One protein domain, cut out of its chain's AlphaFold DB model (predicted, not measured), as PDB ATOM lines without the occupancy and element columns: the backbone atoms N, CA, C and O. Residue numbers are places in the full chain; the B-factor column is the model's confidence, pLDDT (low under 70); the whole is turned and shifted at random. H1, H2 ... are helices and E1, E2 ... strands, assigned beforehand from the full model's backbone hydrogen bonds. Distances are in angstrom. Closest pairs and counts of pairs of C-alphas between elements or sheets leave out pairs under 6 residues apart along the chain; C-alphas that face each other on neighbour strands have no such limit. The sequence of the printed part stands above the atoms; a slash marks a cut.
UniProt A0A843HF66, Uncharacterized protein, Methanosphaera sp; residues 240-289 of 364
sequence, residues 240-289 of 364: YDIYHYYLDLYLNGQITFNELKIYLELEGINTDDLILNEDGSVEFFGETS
ATOM      1  N   TYR A 240      80.602 123.441  96.884       63.72
ATOM      2  CA  TYR A 240      80.354 122.108  96.333       63.72
ATOM      3  C   TYR A 240      80.086 121.051  97.420       63.72
ATOM      4  O   TYR A 240      79.194 120.221  97.256       63.72
ATOM      5  N   ASP A 241      80.800 121.091  98.548       57.81
ATOM      6  CA  ASP A 241      80.577 120.177  99.677       57.81
ATOM      7  C   ASP A 241      79.249 120.498 100.392       57.81
ATOM      8  O   ASP A 241      78.477 119.591 100.708       57.81
ATOM      9  N   ILE A 242      78.948 121.793 100.564       65.44
ATOM     10  CA  ILE A 242      77.658 122.297 101.065       65.44
ATOM     11  C   ILE A 242      76.523 121.849 100.133       65.44
ATOM     12  O   ILE A 242      75.522 121.290 100.586       65.44
ATOM     13  N   TYR A 243      76.699 122.016  98.817       75.44
ATOM     14  CA  TYR A 243      75.752 121.514  97.820       75.44
ATOM     15  C   TYR A 243      75.500 120.012  97.950       75.44
ATOM     16  O   TYR A 243      74.341 119.599  97.983       75.44
ATOM     17  N   HIS A 244      76.546 119.194  98.075       71.88
ATOM     18  CA  HIS A 244      76.376 117.748  98.203       71.88
ATOM     19  C   HIS A 244      75.645 117.327  99.483       71.88
ATOM     20  O   HIS A 244      74.872 116.370  99.432       71.88
ATOM     21  N   TYR A 245      75.812 118.051 100.594       75.94
ATOM     22  CA  TYR A 245      75.054 117.801 101.822       75.94
ATOM     23  C   TYR A 245      73.540 117.986 101.615       75.94
ATOM     24  O   TYR A 245      72.765 117.057 101.861       75.94
ATOM     25  N   TYR A 246      73.102 119.142 101.105       72.75
ATOM     26  CA  TYR A 246      71.671 119.381 100.868       72.75
ATOM     27  C   TYR A 246      71.115 118.548  99.704       72.75
ATOM     28  O   TYR A 246      69.956 118.132  99.747       72.75
ATOM     29  N   LEU A 247      71.932 118.245  98.689       78.75
ATOM     30  CA  LEU A 247      71.552 117.341  97.603       78.75
ATOM     31  C   LEU A 247      71.224 115.941  98.138       78.75
ATOM     32  O   LEU A 247      70.205 115.376  97.750       78.75
ATOM     33  N   ASP A 248      72.019 115.390  99.061       65.88
ATOM     34  CA  ASP A 248      71.714 114.093  99.678       65.88
ATOM     35  C   ASP A 248      70.401 114.138 100.483       65.88
ATOM     36  O   ASP A 248      69.622 113.182 100.434       65.88
ATOM     37  N   LEU A 249      70.079 115.245 101.166       68.25
ATOM     38  CA  LEU A 249      68.772 115.411 101.823       68.25
ATOM     39  C   LEU A 249      67.613 115.400 100.807       68.25
ATOM     40  O   LEU A 249      66.594 114.742 101.045       68.25
ATOM     41  N   TYR A 250      67.786 116.059  99.656       75.50
ATOM     42  CA  TYR A 250      66.812 116.083  98.560       75.50
ATOM     43  C   TYR A 250      66.628 114.701  97.905       75.50
ATOM     44  O   TYR A 250      65.503 114.224  97.752       75.50
ATOM     45  N   LEU A 251      67.720 113.998  97.588       69.94
ATOM     46  CA  LEU A 251      67.697 112.662  96.969       69.94
ATOM     47  C   LEU A 251      67.051 111.590  97.865       69.94
ATOM     48  O   LEU A 251      66.475 110.617  97.362       69.94
ATOM     49  N   ASN A 252      67.128 111.781  99.184       68.50
ATOM     50  CA  ASN A 252      66.446 110.972 100.195       68.50
ATOM     51  C   ASN A 252      65.010 111.455 100.505       68.50
ATOM     52  O   ASN A 252      64.356 110.874 101.369       68.50
ATOM     53  N   GLY A 253      64.502 112.487  99.820       59.56
ATOM     54  CA  GLY A 253      63.133 112.996  99.969       59.56
ATOM     55  C   GLY A 253      62.841 113.709 101.294       59.56
ATOM     56  O   GLY A 253      61.674 113.933 101.616       59.56
ATOM     57  N   GLN A 254      63.883 114.053 102.062       58.81
ATOM     58  CA  GLN A 254      63.761 114.750 103.348       58.81
ATOM     59  C   GLN A 254      63.391 116.225 103.151       58.81
ATOM     60  O   GLN A 254      62.655 116.779 103.960       58.81
ATOM     61  N   ILE A 255      63.866 116.827 102.056       67.75
ATOM     62  CA  ILE A 255      63.597 118.215 101.661       67.75
ATOM     63  C   ILE A 255      63.147 118.255 100.194       67.75
ATOM     64  O   ILE A 255      63.494 117.374  99.404       67.75
ATOM     65  N   THR A 256      62.370 119.263  99.810       78.31
ATOM     66  CA  THR A 256      61.990 119.529  98.413       78.31
ATOM     67  C   THR A 256      63.093 120.272  97.652       78.31
ATOM     68  O   THR A 256      64.034 120.806  98.238       78.31
ATOM     69  N   PHE A 257      62.963 120.362  96.324       79.00
ATOM     70  CA  PHE A 257      63.882 121.149  95.489       79.00
ATOM     71  C   PHE A 257      63.865 122.651  95.843       79.00
ATOM     72  O   PHE A 257      64.891 123.323  95.755       79.00
ATOM     73  N   ASN A 258      62.722 123.176  96.297       72.94
ATOM     74  CA  ASN A 258      62.613 124.567  96.736       72.94
ATOM     75  C   ASN A 258      63.359 124.796  98.059       72.94
ATOM     76  O   ASN A 258      64.050 125.800  98.197       72.94
ATOM     77  N   GLU A 259      63.269 123.860  99.007       65.56
ATOM     78  CA  GLU A 259      64.017 123.922 100.270       65.56
ATOM     79  C   GLU A 259      65.526 123.759 100.036       65.56
ATOM     80  O   GLU A 259      66.302 124.539 100.578       65.56
ATOM     81  N   LEU A 260      65.942 122.850  99.140       76.69
ATOM     82  CA  LEU A 260      67.326 122.760  98.650       76.69
ATOM     83  C   LEU A 260      67.825 124.121  98.137       76.69
ATOM     84  O   LEU A 260      68.881 124.584  98.559       76.69
ATOM     85  N   LYS A 261      67.059 124.790  97.266       70.88
ATOM     86  CA  LYS A 261      67.419 126.114  96.735       70.88
ATOM     87  C   LYS A 261      67.514 127.179  97.840       70.88
ATOM     88  O   LYS A 261      68.487 127.926  97.860       70.88
ATOM     89  N   ILE A 262      66.561 127.212  98.775       63.91
ATOM     90  CA  ILE A 262      66.551 128.161  99.903       63.91
ATOM     91  C   ILE A 262      67.766 127.958 100.819       63.91
ATOM     92  O   ILE A 262      68.402 128.937 101.198       63.91
ATOM     93  N   TYR A 263      68.120 126.718 101.164       65.94
ATOM     94  CA  TYR A 263      69.267 126.463 102.038       65.94
ATOM     95  C   TYR A 263      70.594 126.852 101.374       65.94
ATOM     96  O   TYR A 263      71.415 127.502 102.009       65.94
ATOM     97  N   LEU A 264      70.772 126.573 100.080       73.31
ATOM     98  CA  LEU A 264      71.958 127.026  99.341       73.31
ATOM     99  C   LEU A 264      72.057 128.561  99.276       73.31
ATOM    100  O   LEU A 264      73.148 129.107  99.410       73.31
ATOM    101  N   GLU A 265      70.929 129.264  99.124       66.75
ATOM    102  CA  GLU A 265      70.887 130.735  99.150       66.75
ATOM    103  C   GLU A 265      71.217 131.319 100.537       66.75
ATOM    104  O   GLU A 265      71.860 132.368 100.612       66.75
ATOM    105  N   LEU A 266      70.836 130.642 101.630       58.44
ATOM    106  CA  LEU A 266      71.204 131.029 103.001       58.44
ATOM    107  C   LEU A 266      72.709 130.867 103.265       58.44
ATOM    108  O   LEU A 266      73.314 131.758 103.857       58.44
ATOM    109  N   GLU A 267      73.324 129.810 102.730       67.62
ATOM    110  CA  GLU A 267      74.784 129.604 102.715       67.62
ATOM    111  C   GLU A 267      75.522 130.530 101.715       67.62
ATOM    112  O   GLU A 267      76.734 130.428 101.514       67.62
ATOM    113  N   GLY A 268      74.810 131.452 101.055       62.72
ATOM    114  CA  GLY A 268      75.375 132.443 100.133       62.72
ATOM    115  C   GLY A 268      75.760 131.905  98.749       62.72
ATOM    116  O   GLY A 268      76.397 132.619  97.968       62.72
ATOM    117  N   ILE A 269      75.374 130.670  98.418       72.19
ATOM    118  CA  ILE A 269      75.659 130.018  97.135       72.19
ATOM    119  C   ILE A 269      74.652 130.510  96.089       72.19
ATOM    120  O   ILE A 269      73.440 130.465  96.303       72.19
ATOM    121  N   ASN A 270      75.129 130.957  94.921       75.81
ATOM    122  CA  ASN A 270      74.221 131.387  93.855       75.81
ATOM    123  C   ASN A 270      73.582 130.187  93.139       75.81
ATOM    124  O   ASN A 270      74.253 129.432  92.437       75.81
ATOM    125  N   THR A 271      72.265 130.076  93.261       81.19
ATOM    126  CA  THR A 271      71.405 129.035  92.688       81.19
ATOM    127  C   THR A 271      70.771 129.428  91.339       81.19
ATOM    128  O   THR A 271      69.826 128.772  90.897       81.19
ATOM    129  N   ASP A 272      71.246 130.489  90.670       78.06
ATOM    130  CA  ASP A 272      70.834 130.865  89.301       78.06
ATOM    131  C   ASP A 272      71.072 129.726  88.287       78.06
ATOM    132  O   ASP A 272      70.247 129.493  87.404       78.06
ATOM    133  N   ASP A 273      72.190 129.005  88.432       80.44
ATOM    134  CA  ASP A 273      72.597 127.886  87.567       80.44
ATOM    135  C   ASP A 273      72.046 126.515  88.050       80.44
ATOM    136  O   ASP A 273      72.438 125.475  87.522       80.44
ATOM    137  N   LEU A 274      71.165 126.486  89.065       84.81
ATOM    138  CA  LEU A 274      70.589 125.263  89.652       84.81
ATOM    139  C   LEU A 274      69.340 124.815  88.875       84.81
ATOM    140  O   LEU A 274      68.294 125.463  88.940       84.81
ATOM    141  N   ILE A 275      69.428 123.689  88.164       85.12
ATOM    142  CA  ILE A 275      68.371 123.204  87.261       85.12
ATOM    143  C   ILE A 275      67.753 121.910  87.799       85.12
ATOM    144  O   ILE A 275      68.473 120.960  88.091       85.12
ATOM    145  N   LEU A 276      66.420 121.845  87.858       89.69
ATOM    146  CA  LEU A 276      65.664 120.602  88.053       89.69
ATOM    147  C   LEU A 276      65.248 120.026  86.691       89.69
ATOM    148  O   LEU A 276      64.628 120.723  85.886       89.69
ATOM    149  N   ASN A 277      65.568 118.757  86.443       82.50
ATOM    150  CA  ASN A 277      65.194 118.028  85.231       82.50
ATOM    151  C   ASN A 277      63.816 117.356  85.356       82.50
ATOM    152  O   ASN A 277      63.326 117.097  86.454       82.50
ATOM    153  N   GLU A 278      63.217 116.996  84.214       85.19
ATOM    154  CA  GLU A 278      61.919 116.292  84.138       85.19
ATOM    155  C   GLU A 278      61.905 114.927  84.861       85.19
ATOM    156  O   GLU A 278      60.837 114.436  85.215       85.19
ATOM    157  N   ASP A 279      63.070 114.310  85.086       75.31
ATOM    158  CA  ASP A 279      63.214 113.048  85.824       75.31
ATOM    159  C   ASP A 279      63.486 113.235  87.330       75.31
ATOM    160  O   ASP A 279      63.699 112.255  88.040       75.31
ATOM    161  N   GLY A 280      63.484 114.476  87.824       75.31
ATOM    162  CA  GLY A 280      63.789 114.814  89.214       75.31
ATOM    163  C   GLY A 280      65.284 114.887  89.543       75.31
ATOM    164  O   GLY A 280      65.630 115.184  90.683       75.31
ATOM    165  N   SER A 281      66.190 114.637  88.591       82.50
ATOM    166  CA  SER A 281      67.617 114.915  88.802       82.50
ATOM    167  C   SER A 281      67.904 116.423  88.809       82.50
ATOM    168  O   SER A 281      67.202 117.213  88.178       82.50
ATOM    169  N   VAL A 282      68.960 116.823  89.513       79.44
ATOM    170  CA  VAL A 282      69.413 118.211  89.651       79.44
ATOM    171  C   VAL A 282      70.741 118.386  88.919       79.44
ATOM    172  O   VAL A 282      71.671 117.613  89.144       79.44
ATOM    173  N   GLU A 283      70.852 119.392  88.051       84.75
ATOM    174  CA  GLU A 283      72.125 119.812  87.453       84.75
ATOM    175  C   GLU A 283      72.656 121.066  88.162       84.75
ATOM    176  O   GLU A 283      71.955 122.074  88.272       84.75
ATOM    177  N   PHE A 284      73.896 120.992  88.656       78.88
ATOM    178  CA  PHE A 284      74.608 122.103  89.296       78.88
ATOM    179  C   PHE A 284      76.125 121.887  89.238       78.88
ATOM    180  O   PHE A 284      76.589 120.760  89.082       78.88
ATOM    181  N   PHE A 285      76.924 122.959  89.305       71.56
ATOM    182  CA  PHE A 285      78.392 122.932  89.120       71.56
ATOM    183  C   PHE A 285      78.909 122.241  87.827       71.56
ATOM    184  O   PHE A 285      80.118 122.076  87.649       71.56
ATOM    185  N   GLY A 286      78.024 121.898  86.882       70.50
ATOM    186  CA  GLY A 286      78.336 121.106  85.686       70.50
ATOM    187  C   GLY A 286      78.274 119.583  85.890       70.50
ATOM    188  O   GLY A 286      78.770 118.844  85.036       70.50
ATOM    189  N   GLU A 287      77.682 119.116  86.993       65.06
ATOM    190  CA  GLU A 287      77.382 117.711  87.281       65.06
ATOM    191  C   GLU A 287      75.861 117.510  87.413       65.06
ATOM    192  O   GLU A 287      75.145 118.396  87.876       65.06
ATOM    193  N   THR A 288      75.361 116.336  87.015       77.44
ATOM    194  CA  THR A 288      73.946 115.951  87.164       77.44
ATOM    195  C   THR A 288      73.821 114.894  88.258       77.44
ATOM    196  O   THR A 288      74.534 113.887  88.230       77.44
ATOM    197  N   SER A 289      72.919 115.105  89.215       75.94
ATOM    198  CA  SER A 289      72.632 114.161  90.297       75.94
ATOM    199  C   SER A 289      72.025 112.851  89.766       75.94
ATOM    200  O   SER A 289      71.507 112.804  88.646       75.94
TER     201      SER A 289
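AT A GLANCE: This is residues 240 to 289 of the 364 residues of an uncharacterized protein of Methanosphaera sp (UniProt A0A843HF66). Look first for two helices, H1 and H2, side by side as a hairpin; over one side of it folds a long loop with the single short strand E1, which two short unnamed stretches pair with. The 50 printed residues hold H1, H2 and E1 in that order, mostly helix. The whole is compact, with a radius of gyration of the C-alphas of 9.7 A, and rounded, spanning 27 by 23 by 17 A.

IN THESE COORDINATES: Find C-alpha 240 at (80.354, 122.108, 96.333); from there H1, residues 240 to 251, runs 15.8 A. H2, residues 257 to 266, runs 14.4 A. E1, residues 282 to 284, ends at C-alpha 284, (74.608, 122.103, 89.296).

HOW THE PARTS SIT: H1 and H2 touch as a helical hairpin, a shallow tilt of 27 degrees, opposite ways; their closest C-alphas, of Tyr 246 and Leu 260, are 5.9 A apart. In both, every O i to N i+4 pair is within hydrogen-bond range. H1 and E1 are near each other, with 5 pairs of C-alphas within 10 A. H2 and E1 are apart. Residues 275 to 276 pair antiparallel with 282 to 283 of E1, and 287 to 288 with 283 to 284.

THE WHOLE: The farthest C-alphas, of Gly 268 and Asp 279, are 27.0 A apart. The printed part has no cut. The link from H2 to E1, 15 residues, is long. Mean pLDDT of the printed part is 73.0, with 18 residues under 70.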